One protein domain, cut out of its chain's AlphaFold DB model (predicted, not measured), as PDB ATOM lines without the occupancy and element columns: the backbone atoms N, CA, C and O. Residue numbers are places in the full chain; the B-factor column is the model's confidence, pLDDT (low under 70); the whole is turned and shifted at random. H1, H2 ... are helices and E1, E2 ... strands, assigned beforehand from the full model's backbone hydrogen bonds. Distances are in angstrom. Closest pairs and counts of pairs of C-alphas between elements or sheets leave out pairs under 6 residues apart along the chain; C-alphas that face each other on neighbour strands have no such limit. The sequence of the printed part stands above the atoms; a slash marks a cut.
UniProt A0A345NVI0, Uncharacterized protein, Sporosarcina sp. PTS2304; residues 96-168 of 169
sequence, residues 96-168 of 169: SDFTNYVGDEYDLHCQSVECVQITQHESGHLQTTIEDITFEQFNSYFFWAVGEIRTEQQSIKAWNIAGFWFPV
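What this domain is: This is residues 96 to 168 of the 169 residues of an uncharacterized protein of Sporosarcina sp. PTS2304 (UniProt A0A345NVI0). One antiparallel sheet of six strands, twisted and curled like part of a barrel, curls round the single helix H1. Its long strand E3 bends sharply and is shared by two hairpins, one with E2 and one with E4, whose turns at Ser 123 and Phe 142 lie at the two far ends of the longest axis. The printed part has 73 residues, with one named helix followed by six named strands; the sheet's order is E1 E2 E3 E4 E5 E6, and the class is mostly strand. It is only just compact, close to loose, with a radius of gyration of the C-alphas of 13.1 A and spans of 45 by 22 by 18 A.

How they stand to each other: H1, residues 96 to 106, has every O i to N i+4 pair within hydrogen-bond range. E1, residues 108 to 111, is an edge strand; the closest C-alphas of H1 and E1 are those of Gly 103 and His 109, 4.9 A apart. E1 and E2, residues 114 to 120, form a hairpin, with N 109 and O 116 2.9 A apart. E2 and E3, residues 126 to 140, form the next hairpin, with N 117 and O 129 2.9 A apart. E3 bends by 77 degrees at residue 134, and its pairing is staggered: residues 126 to 132 pair with E2, and residues 133 to 140 pair with E4, residues 144 to 151. N 137 and O 148 are 2.8 A apart in the hairpin of E3 and E4. E4 and E5, residues 155 to 161, are antiparallel at 171 degrees, a hairpin with N 147 and O 158 3.0 A apart. E5 and E6, residues 164 to 167, form the last hairpin, with N 159 and O 166 2.8 A apart; E6 is the other edge strand. The six strands make a meander, each the antiparallel neighbour of the one before. H1 is on this sheet, making two layers, a helix on one face of a sheet; its closest C-alphas to E4 are those of Phe 98 and Gly 147, 5.9 A apart. E1 and E6 are apart.

Where its parts are: H1 begins at C-alpha 96, (272.222, 166.830, 352.769), and is 14.9 A long from first to last C-alpha. E2 is 19.8 A long, E3 34.5 A, E4 23.7 A and E5 19.7 A. E3 ends at C-alpha 140, (270.285, 170.406, 341.797). E6 ends at C-alpha 167, (283.597, 161.874, 341.283).

The domain as a whole: The two C-alphas farthest apart are those of Ser 123 and Phe 142, 45.6 A. The printed part has no cut, and its six links are tight. The mean pLDDT of the printed part is 86.6, and no printed residue is under 70.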
ATOM      1  N   SER A  96     272.065 167.987 351.880       89.44
ATOM      2  CA  SER A  96     272.222 166.830 352.769       89.44
ATOM      3  C   SER A  96     272.404 165.504 352.025       89.44
ATOM      4  O   SER A  96     273.034 164.582 352.534       89.44
ATOM      5  N   ASP A  97     271.851 165.383 350.816       89.75
ATOM      6  CA  ASP A  97     272.014 164.178 350.002       89.75
ATOM      7  C   ASP A  97     273.461 164.046 349.501       89.75
ATOM      8  O   ASP A  97     273.977 162.936 349.371       89.75
ATOM      9  N   PHE A  98     274.127 165.178 349.240       91.62
ATOM     10  CA  PHE A  98     275.537 165.205 348.864       91.62
ATOM     11  C   PHE A  98     276.447 164.956 350.067       91.62
ATOM     12  O   PHE A  98     277.372 164.158 349.953       91.62
ATOM     13  N   THR A  99     276.163 165.541 351.236       90.19
ATOM     14  CA  THR A  99     276.941 165.248 352.456       90.19
ATOM     15  C   THR A  99     276.838 163.778 352.862       90.19
ATOM     16  O   THR A  99     277.817 163.213 353.336       90.19
ATOM     17  N   ASN A 100     275.687 163.132 352.639       89.31
ATOM     18  CA  ASN A 100     275.539 161.690 352.856       89.31
ATOM     19  C   ASN A 100     276.414 160.879 351.890       89.31
ATOM     20  O   ASN A 100     277.106 159.973 352.331       89.31
ATOM     21  N   TYR A 101     276.434 161.233 350.598       90.12
ATOM     22  CA  TYR A 101     277.345 160.605 349.632       90.12
ATOM     23  C   TYR A 101     278.811 160.755 350.049       90.12
ATOM     24  O   TYR A 101     279.566 159.793 350.000       90.12
ATOM     25  N   VAL A 102     279.203 161.952 350.486       89.94
ATOM     26  CA  VAL A 102     280.568 162.219 350.949       89.94
ATOM     27  C   VAL A 102     280.907 161.396 352.199       89.94
ATOM     28  O   VAL A 102     281.995 160.833 352.274       89.94
ATOM     29  N   GLY A 103     279.965 161.255 353.131       88.25
ATOM     30  CA  GLY A 103     280.120 160.387 354.299       88.25
ATOM     31  C   GLY A 103     280.246 158.905 353.947       88.25
ATOM     32  O   GLY A 103     281.086 158.230 354.525       88.25
ATOM     33  N   ASP A 104     279.450 158.415 352.996       87.00
ATOM     34  CA  ASP A 104     279.446 157.003 352.598       87.00
ATOM     35  C   ASP A 104     280.669 156.614 351.742       87.00
ATOM     36  O   ASP A 104     281.142 155.484 351.835       87.00
ATOM     37  N   GLU A 105     281.165 157.520 350.889       88.69
ATOM     38  CA  GLU A 105     282.248 157.230 349.931       88.69
ATOM     39  C   GLU A 105     283.639 157.642 350.446       88.69
ATOM     40  O   GLU A 105     284.636 157.017 350.091       88.69
ATOM     41  N   TYR A 106     283.723 158.687 351.279       85.69
ATOM     42  CA  TYR A 106     284.993 159.265 351.748       85.69
ATOM     43  C   TYR A 106     285.165 159.222 353.277       85.69
ATOM     44  O   TYR A 106     286.113 159.823 353.790       85.69
ATOM     45  N   ASP A 107     284.260 158.555 354.009       86.38
ATOM     46  CA  ASP A 107     284.238 158.486 355.484       86.38
ATOM     47  C   ASP A 107     284.313 159.878 356.156       86.38
ATOM     48  O   ASP A 107     284.879 160.056 357.242       86.38
ATOM     49  N   LEU A 108     283.756 160.892 355.481       85.56
ATOM     50  CA  LEU A 108     283.767 162.289 355.907       85.56
ATOM     51  C   LEU A 108     282.362 162.714 356.351       85.56
ATOM     52  O   LEU A 108     281.482 163.009 355.539       85.56
ATOM     53  N   HIS A 109     282.145 162.764 357.662       87.06
ATOM     54  CA  HIS A 109     280.855 163.117 358.247       87.06
ATOM     55  C   HIS A 109     280.783 164.609 358.563       87.06
ATOM     56  O   HIS A 109     281.433 165.087 359.489       87.06
ATOM     57  N   CYS A 110     279.960 165.339 357.815       83.06
ATOM     58  CA  CYS A 110     279.816 166.785 357.962       83.06
ATOM     59  C   CYS A 110     278.572 167.173 358.771       83.06
ATOM     60  O   CYS A 110     277.472 166.675 358.521       83.06
ATOM     61  N   GLN A 111     278.737 168.105 359.713       81.94
ATOM     62  CA  GLN A 111     277.655 168.710 360.481       81.94
ATOM     63  C   GLN A 111     277.800 170.239 360.493       81.94
ATOM     64  O   GLN A 111     278.598 170.818 361.225       81.94
ATOM     65  N   SER A 112     276.955 170.910 359.706       77.00
ATOM     66  CA  SER A 112     276.953 172.368 359.534       77.00
ATOM     67  C   SER A 112     278.255 172.911 358.937       77.00
ATOM     68  O   SER A 112     278.340 173.032 357.726       77.00
ATOM     69  N   VAL A 113     279.237 173.277 359.763       78.25
ATOM     70  CA  VAL A 113     280.489 173.934 359.332       78.25
ATOM     71  C   VAL A 113     281.736 173.090 359.592       78.25
ATOM     72  O   VAL A 113     282.810 173.432 359.110       78.25
ATOM     73  N   GLU A 114     281.585 171.979 360.311       81.25
ATOM     74  CA  GLU A 114     282.671 171.072 360.677       81.25
ATOM     75  C   GLU A 114     282.434 169.712 360.013       81.25
ATOM     76  O   GLU A 114     281.312 169.191 360.013       81.25
ATOM     77  N   CYS A 115     283.488 169.123 359.460       83.75
ATOM     78  CA  CYS A 115     283.506 167.745 358.998       83.75
ATOM     79  C   CYS A 115     284.483 166.926 359.831       83.75
ATOM     80  O   CYS A 115     285.530 167.399 360.265       83.75
ATOM     81  N   VAL A 116     284.136 165.665 360.045       84.94
ATOM     82  CA  VAL A 116     284.946 164.724 360.798       84.94
ATOM     83  C   VAL A 116     285.311 163.574 359.879       84.94
ATOM     84  O   VAL A 116     284.429 162.846 359.425       84.94
ATOM     85  N   GLN A 117     286.605 163.411 359.622       83.81
ATOM     86  CA  GLN A 117     287.129 162.275 358.879       83.81
ATOM     87  C   GLN A 117     287.599 161.197 359.851       83.81
ATOM     88  O   GLN A 117     288.363 161.469 360.787       83.81
ATOM     89  N   ILE A 118     287.158 159.962 359.627       80.44
ATOM     90  CA  ILE A 118     287.585 158.808 360.418       80.44
ATOM     91  C   ILE A 118     288.539 157.986 359.557       80.44
ATOM     92  O   ILE A 118     288.142 157.412 358.552       80.44
ATOM     93  N   THR A 119     289.807 157.914 359.957       80.50
ATOM     94  CA  THR A 119     290.820 157.111 359.261       80.50
ATOM     95  C   THR A 119     291.298 155.981 360.162       80.50
ATOM     96  O   THR A 119     291.533 156.159 361.359       80.50
ATOM     97  N   GLN A 120     291.425 154.778 359.604       76.44
ATOM     98  CA  GLN A 120     291.979 153.644 360.335       76.44
ATOM     99  C   GLN A 120     293.500 153.641 360.179       76.44
ATOM    100  O   GLN A 120     294.026 153.453 359.084       76.44
ATOM    101  N   HIS A 121     294.214 153.844 361.285       73.31
ATOM    102  CA  HIS A 121     295.668 153.787 361.296       73.31
ATOM    103  C   HIS A 121     296.137 152.328 361.180       73.31
ATOM    104  O   HIS A 121     295.483 151.416 361.690       73.31
ATOM    105  N   GLU A 122     297.311 152.094 360.582       70.62
ATOM    106  CA  GLU A 122     297.888 150.747 360.380       70.62
ATOM    107  C   GLU A 122     298.036 149.919 361.676       70.62
ATOM    108  O   GLU A 122     298.113 148.695 361.643       70.62
ATOM    109  N   SER A 123     298.038 150.580 362.837       72.12
ATOM    110  CA  SER A 123     298.085 149.970 364.171       72.12
ATOM    111  C   SER A 123     296.732 149.435 364.662       72.12
ATOM    112  O   SER A 123     296.653 148.891 365.762       72.12
ATOM    113  N   GLY A 124     295.662 149.592 363.877       73.75
ATOM    114  CA  GLY A 124     294.297 149.217 364.249       73.75
ATOM    115  C   GLY A 124     293.573 150.256 365.112       73.75
ATOM    116  O   GLY A 124     292.427 150.026 365.495       73.75
ATOM    117  N   HIS A 125     294.205 151.396 365.408       77.00
ATOM    118  CA  HIS A 125     293.565 152.516 366.093       77.00
ATOM    119  C   HIS A 125     292.820 153.414 365.098       77.00
ATOM    120  O   HIS A 125     293.335 153.730 364.028       77.00
ATOM    121  N   LEU A 126     291.607 153.834 365.462       79.56
ATOM    122  CA  LEU A 126     290.855 154.841 364.716       79.56
ATOM    123  C   LEU A 126     291.391 156.226 365.081       79.56
ATOM    124  O   LEU A 126     291.481 156.561 366.265       79.56
ATOM    125  N   GLN A 127     291.742 157.010 364.069       80.69
ATOM    126  CA  GLN A 127     292.108 158.409 364.210       80.69
ATOM    127  C   GLN A 127     290.991 159.274 363.635       80.69
ATOM    128  O   GLN A 127     290.433 158.988 362.577       80.69
ATOM    129  N   THR A 128     290.658 160.330 364.363       82.00
ATOM    130  CA  THR A 128     289.611 161.273 363.990       82.00
ATOM    131  C   THR A 128     290.255 162.620 363.706       82.00
ATOM    132  O   THR A 128     290.897 163.186 364.593       82.00
ATOM    133  N   THR A 129     290.094 163.118 362.485       83.19
ATOM    134  CA  THR A 129     290.561 164.447 362.073       83.19
ATOM    135  C   THR A 129     289.345 165.345 361.913       83.19
ATOM    136  O   THR A 129     288.376 164.961 361.262       83.19
ATOM    137  N   ILE A 130     289.371 166.516 362.549       82.88
ATOM    138  CA  ILE A 130     288.331 167.537 362.391       82.88
ATOM    139  C   ILE A 130     288.824 168.518 361.331       82.88
ATOM    140  O   ILE A 130     289.950 169.010 361.425       82.88
ATOM    141  N   GLU A 131     287.995 168.761 360.325       83.88
ATOM    142  CA  GLU A 131     288.266 169.651 359.203       83.88
ATOM    143  C   GLU A 131     287.156 170.693 359.084       83.88
ATOM    144  O   GLU A 131     285.974 170.351 359.009       83.88
ATOM    145  N   ASP A 132     287.538 171.964 359.009       83.50
ATOM    146  CA  ASP A 132     286.588 173.047 358.779       83.50
ATOM    147  C   ASP A 132     286.227 173.145 357.291       83.50
ATOM    148  O   ASP A 132     287.080 173.057 356.395       83.50
ATOM    149  N   ILE A 133     284.939 173.354 357.014       83.00
ATOM    150  CA  ILE A 133     284.443 173.553 355.652       83.00
ATOM    151  C   ILE A 133     284.775 174.980 355.214       83.00
ATOM    152  O   ILE A 133     284.231 175.959 355.726       83.00
ATOM    153  N   THR A 134     285.636 175.104 354.207       85.19
ATOM    154  CA  THR A 134     285.999 176.401 353.612       85.19
ATOM    155  C   THR A 134     285.018 176.828 352.521       85.19
ATOM    156  O   THR A 134     284.808 178.022 352.296       85.19
ATOM    157  N   PHE A 135     284.408 175.862 351.832       86.19
ATOM    158  CA  PHE A 135     283.449 176.100 350.760       86.19
ATOM    159  C   PHE A 135     282.493 174.917 350.616       86.19
ATOM    160  O   PHE A 135     282.931 173.772 350.542       86.19
ATOM    161  N   GLU A 136     281.200 175.207 350.505       88.56
ATOM    162  CA  GLU A 136     280.164 174.230 350.183       88.56
ATOM    163  C   GLU A 136     279.275 174.792 349.072       88.56
ATOM    164  O   GLU A 136     278.791 175.927 349.142       88.56
ATOM    165  N   GLN A 137     279.053 173.991 348.036       92.19
ATOM    166  CA  GLN A 137     278.123 174.304 346.966       92.19
ATOM    167  C   GLN A 137     277.336 173.063 346.569       92.19
ATOM    168  O   GLN A 137     277.892 172.003 346.298       92.19
ATOM    169  N   PHE A 138     276.023 173.233 346.442       94.06
ATOM    170  CA  PHE A 138     275.141 172.214 345.904       94.06
ATOM    171  C   PHE A 138     274.159 172.848 344.924       94.06
ATOM    172  O   PHE A 138     273.417 173.766 345.274       94.06
ATOM    173  N   ASN A 139     274.153 172.347 343.692       95.25
ATOM    174  CA  ASN A 139     273.190 172.732 342.669       95.25
ATOM    175  C   ASN A 139     272.452 171.481 342.204       95.25
ATOM    176  O   ASN A 139     273.078 170.541 341.722       95.25
ATOM    177  N   SER A 140     271.126 171.489 342.299       93.31
ATOM    178  CA  SER A 140     270.285 170.406 341.797       93.31
ATOM    179  C   SER A 140     269.472 170.854 340.591       93.31
ATOM    180  O   SER A 140     268.926 171.960 340.551       93.31
ATOM    181  N   TYR A 141     269.385 169.969 339.608       91.56
ATOM    182  CA  TYR A 141     268.568 170.087 338.414       91.56
ATOM    183  C   TYR A 141     267.742 168.809 338.245       91.56
ATOM    184  O   TYR A 141     267.960 167.802 338.903       91.56
ATOM    185  N   PHE A 142     266.793 168.811 337.310       84.56
ATOM    186  CA  PHE A 142     265.846 167.699 337.176       84.56
ATOM    187  C   PHE A 142     266.498 166.333 336.864       84.56
ATOM    188  O   PHE A 142     266.016 165.297 337.313       84.56
ATOM    189  N   PHE A 143     267.580 166.315 336.079       88.31
ATOM    190  CA  PHE A 143     268.257 165.079 335.653       88.31
ATOM    191  C   PHE A 143     269.634 164.874 336.278       88.31
ATOM    192  O   PHE A 143     270.225 163.805 336.118       88.31
ATOM    193  N   TRP A 144     270.162 165.899 336.932       93.06
ATOM    194  CA  TRP A 144     271.521 165.892 337.434       93.06
ATOM    195  C   TRP A 144     271.671 166.862 338.594       93.06
ATOM    196  O   TRP A 144     270.900 167.807 338.721       93.06
ATOM    197  N   ALA A 145     272.682 166.646 339.416       95.38
ATOM    198  CA  ALA A 145     273.078 167.578 340.456       95.38
ATOM    199  C   ALA A 145     274.600 167.654 340.515       95.38
ATOM    200  O   ALA A 145     275.294 166.757 340.042       95.38
ATOM    201  N   VAL A 146     275.118 168.718 341.109       96.06
ATOM    202  CA  VAL A 146     276.541 168.873 341.398       96.06
ATOM    203  C   VAL A 146     276.683 169.266 342.849       96.06
ATOM    204  O   VAL A 146     276.038 170.215 343.297       96.06
ATOM    205  N   GLY A 147     277.540 168.538 343.547       94.56
ATOM    206  CA  GLY A 147     277.994 168.875 344.883       94.56
ATOM    207  C   GLY A 147     279.490 169.155 344.874       94.56
ATOM    208  O   GLY A 147     280.246 168.510 344.141       94.56
ATOM    209  N   GLU A 148     279.902 170.130 345.672       94.44
ATOM    210  CA  GLU A 148     281.298 170.455 345.924       94.44
ATOM    211  C   GLU A 148     281.476 170.858 347.390       94.44
ATOM    212  O   GLU A 148     280.800 171.765 347.872       94.44
ATOM    213  N   ILE A 149     282.387 170.182 348.088       91.25
ATOM    214  CA  ILE A 149     282.832 170.516 349.441       91.25
ATOM    215  C   ILE A 149     284.346 170.681 349.394       91.25
ATOM    216  O   ILE A 149     285.053 169.821 348.871       91.25
ATOM    217  N   ARG A 150     284.850 171.787 349.938       90.12
ATOM    218  CA  ARG A 150     286.285 172.014 350.117       90.12
ATOM    219  C   ARG A 150     286.596 172.197 351.587       90.12
ATOM    220  O   ARG A 150     286.053 173.096 352.235       90.12
ATOM    221  N   THR A 151     287.519 171.393 352.079       86.94
ATOM    222  CA  THR A 151     288.166 171.570 353.376       86.94
ATOM    223  C   THR A 151     289.572 172.129 353.167       86.94
ATOM    224  O   THR A 151     290.008 172.348 352.033       86.94
ATOM    225  N   GLU A 152     290.303 172.381 354.249       84.19
ATOM    226  CA  GLU A 152     291.705 172.808 354.153       84.19
ATOM    227  C   GLU A 152     292.614 171.754 353.496       84.19
ATOM    228  O   GLU A 152     293.665 172.097 352.957       84.19
ATOM    229  N   GLN A 153     292.217 170.478 353.538       82.62
ATOM    230  CA  GLN A 153     293.052 169.346 353.130       82.62
ATOM    231  C   GLN A 153     292.633 168.762 351.778       82.62
ATOM    232  O   GLN A 153     293.484 168.282 351.027       82.62
ATOM    233  N   GLN A 154     291.341 168.816 351.446       85.69
ATOM    234  CA  GLN A 154     290.792 168.156 350.264       85.69
ATOM    235  C   GLN A 154     289.619 168.923 349.645       85.69
ATOM    236  O   GLN A 154     288.865 169.629 350.309       85.69
ATOM    237  N   SER A 155     289.456 168.759 348.333       89.81
ATOM    238  CA  SER A 155     288.317 169.268 347.571       89.81
ATOM    239  C   SER A 155     287.584 168.083 346.965       89.81
ATOM    240  O   SER A 155     288.123 167.410 346.091       89.81
ATOM    241  N   ILE A 156     286.358 167.839 347.417       91.81
ATOM    242  CA  ILE A 156     285.510 166.752 346.939       91.81
ATOM    243  C   ILE A 156     284.433 167.348 346.047       91.81
ATOM    244  O   ILE A 156     283.602 168.142 346.488       91.81
ATOM    245  N   LYS A 157     284.420 166.932 344.783       94.50
ATOM    246  CA  LYS A 157     283.416 167.333 343.802       94.50
ATOM    247  C   LYS A 157     282.836 166.101 343.131       94.50
ATOM    248  O   LYS A 157     283.574 165.221 342.695       94.50
ATOM    249  N   ALA A 158     281.514 166.044 343.013       95.44
ATOM    250  CA  ALA A 158     280.861 164.958 342.293       95.44
ATOM    251  C   ALA A 158     279.627 165.431 341.536       95.44
ATOM    252  O   ALA A 158     278.938 166.383 341.916       95.44
ATOM    253  N   TRP A 159     279.354 164.741 340.436       96.00
ATOM    254  CA  TRP A 159     278.173 164.943 339.615       96.00
ATOM    255  C   TRP A 159     277.219 163.792 339.856       96.00
ATOM    256  O   TRP A 159     277.576 162.637 339.649       96.00
ATOM    257  N   ASN A 160     275.992 164.090 340.257       93.38
ATOM    258  CA  ASN A 160     274.925 163.113 340.214       93.38
ATOM    259  C   ASN A 160     274.293 163.141 338.824       93.38
ATOM    260  O   ASN A 160     273.788 164.184 338.423       93.38
ATOM    261  N   ILE A 161     274.283 162.029 338.094       90.19
ATOM    262  CA  ILE A 161     273.546 161.903 336.830       90.19
ATOM    263  C   ILE A 161     272.512 160.798 336.999       90.19
ATOM    264  O   ILE A 161     272.858 159.637 337.223       90.19
ATOM    265  N   ALA A 162     271.234 161.169 336.898       84.69
ATOM    266  CA  ALA A 162     270.093 160.261 337.018       84.69
ATOM    267  C   ALA A 162     270.121 159.352 338.270       84.69
ATOM    268  O   ALA A 162     269.574 158.247 338.240       84.69
ATOM    269  N   GLY A 163     270.735 159.805 339.368       84.06
ATOM    270  CA  GLY A 163     270.822 159.048 340.614       84.06
ATOM    271  C   GLY A 163     272.168 158.461 340.975       84.06
ATOM    272  O   GLY A 163     272.281 157.896 342.061       84.06
ATOM    273  N   PHE A 164     273.159 158.560 340.097       87.62
ATOM    274  CA  PHE A 164     274.494 158.037 340.353       87.62
ATOM    275  C   PHE A 164     275.491 159.163 340.503       87.62
ATOM    276  O   PHE A 164     275.560 160.030 339.636       87.62
ATOM    277  N   TRP A 165     276.261 159.116 341.581       91.56
ATOM    278  CA  TRP A 165     277.367 160.025 341.809       91.56
ATOM    279  C   TRP A 165     278.601 159.574 341.034       91.56
ATOM    280  O   TRP A 165     278.965 158.401 341.045       91.56
ATOM    281  N   PHE A 166     279.224 160.529 340.358       93.50
ATOM    282  CA  PHE A 166     280.474 160.376 339.639       93.50
ATOM    283  C   PHE A 166     281.460 161.394 340.208       93.50
ATOM    284  O   PHE A 166     281.183 162.595 340.110       93.50
ATOM    285  N   PRO A 167     282.573 160.955 340.816       93.00
ATOM    286  CA  PRO A 167     283.597 161.874 341.283       93.00
ATOM    287  C   PRO A 167     284.206 162.622 340.094       93.00
ATOM    288  O   PRO A 167     284.362 162.062 339.004       93.00
ATOM    289  N   VAL A 168     284.513 163.900 340.298       88.62
ATOM    290  CA  VAL A 168     285.160 164.758 339.303       88.62
ATOM    291  C   VAL A 168     286.430 165.310 339.928       88.62
ATOM    292  O   VAL A 168     286.350 166.025 340.925       88.62
TER     293      VAL A 168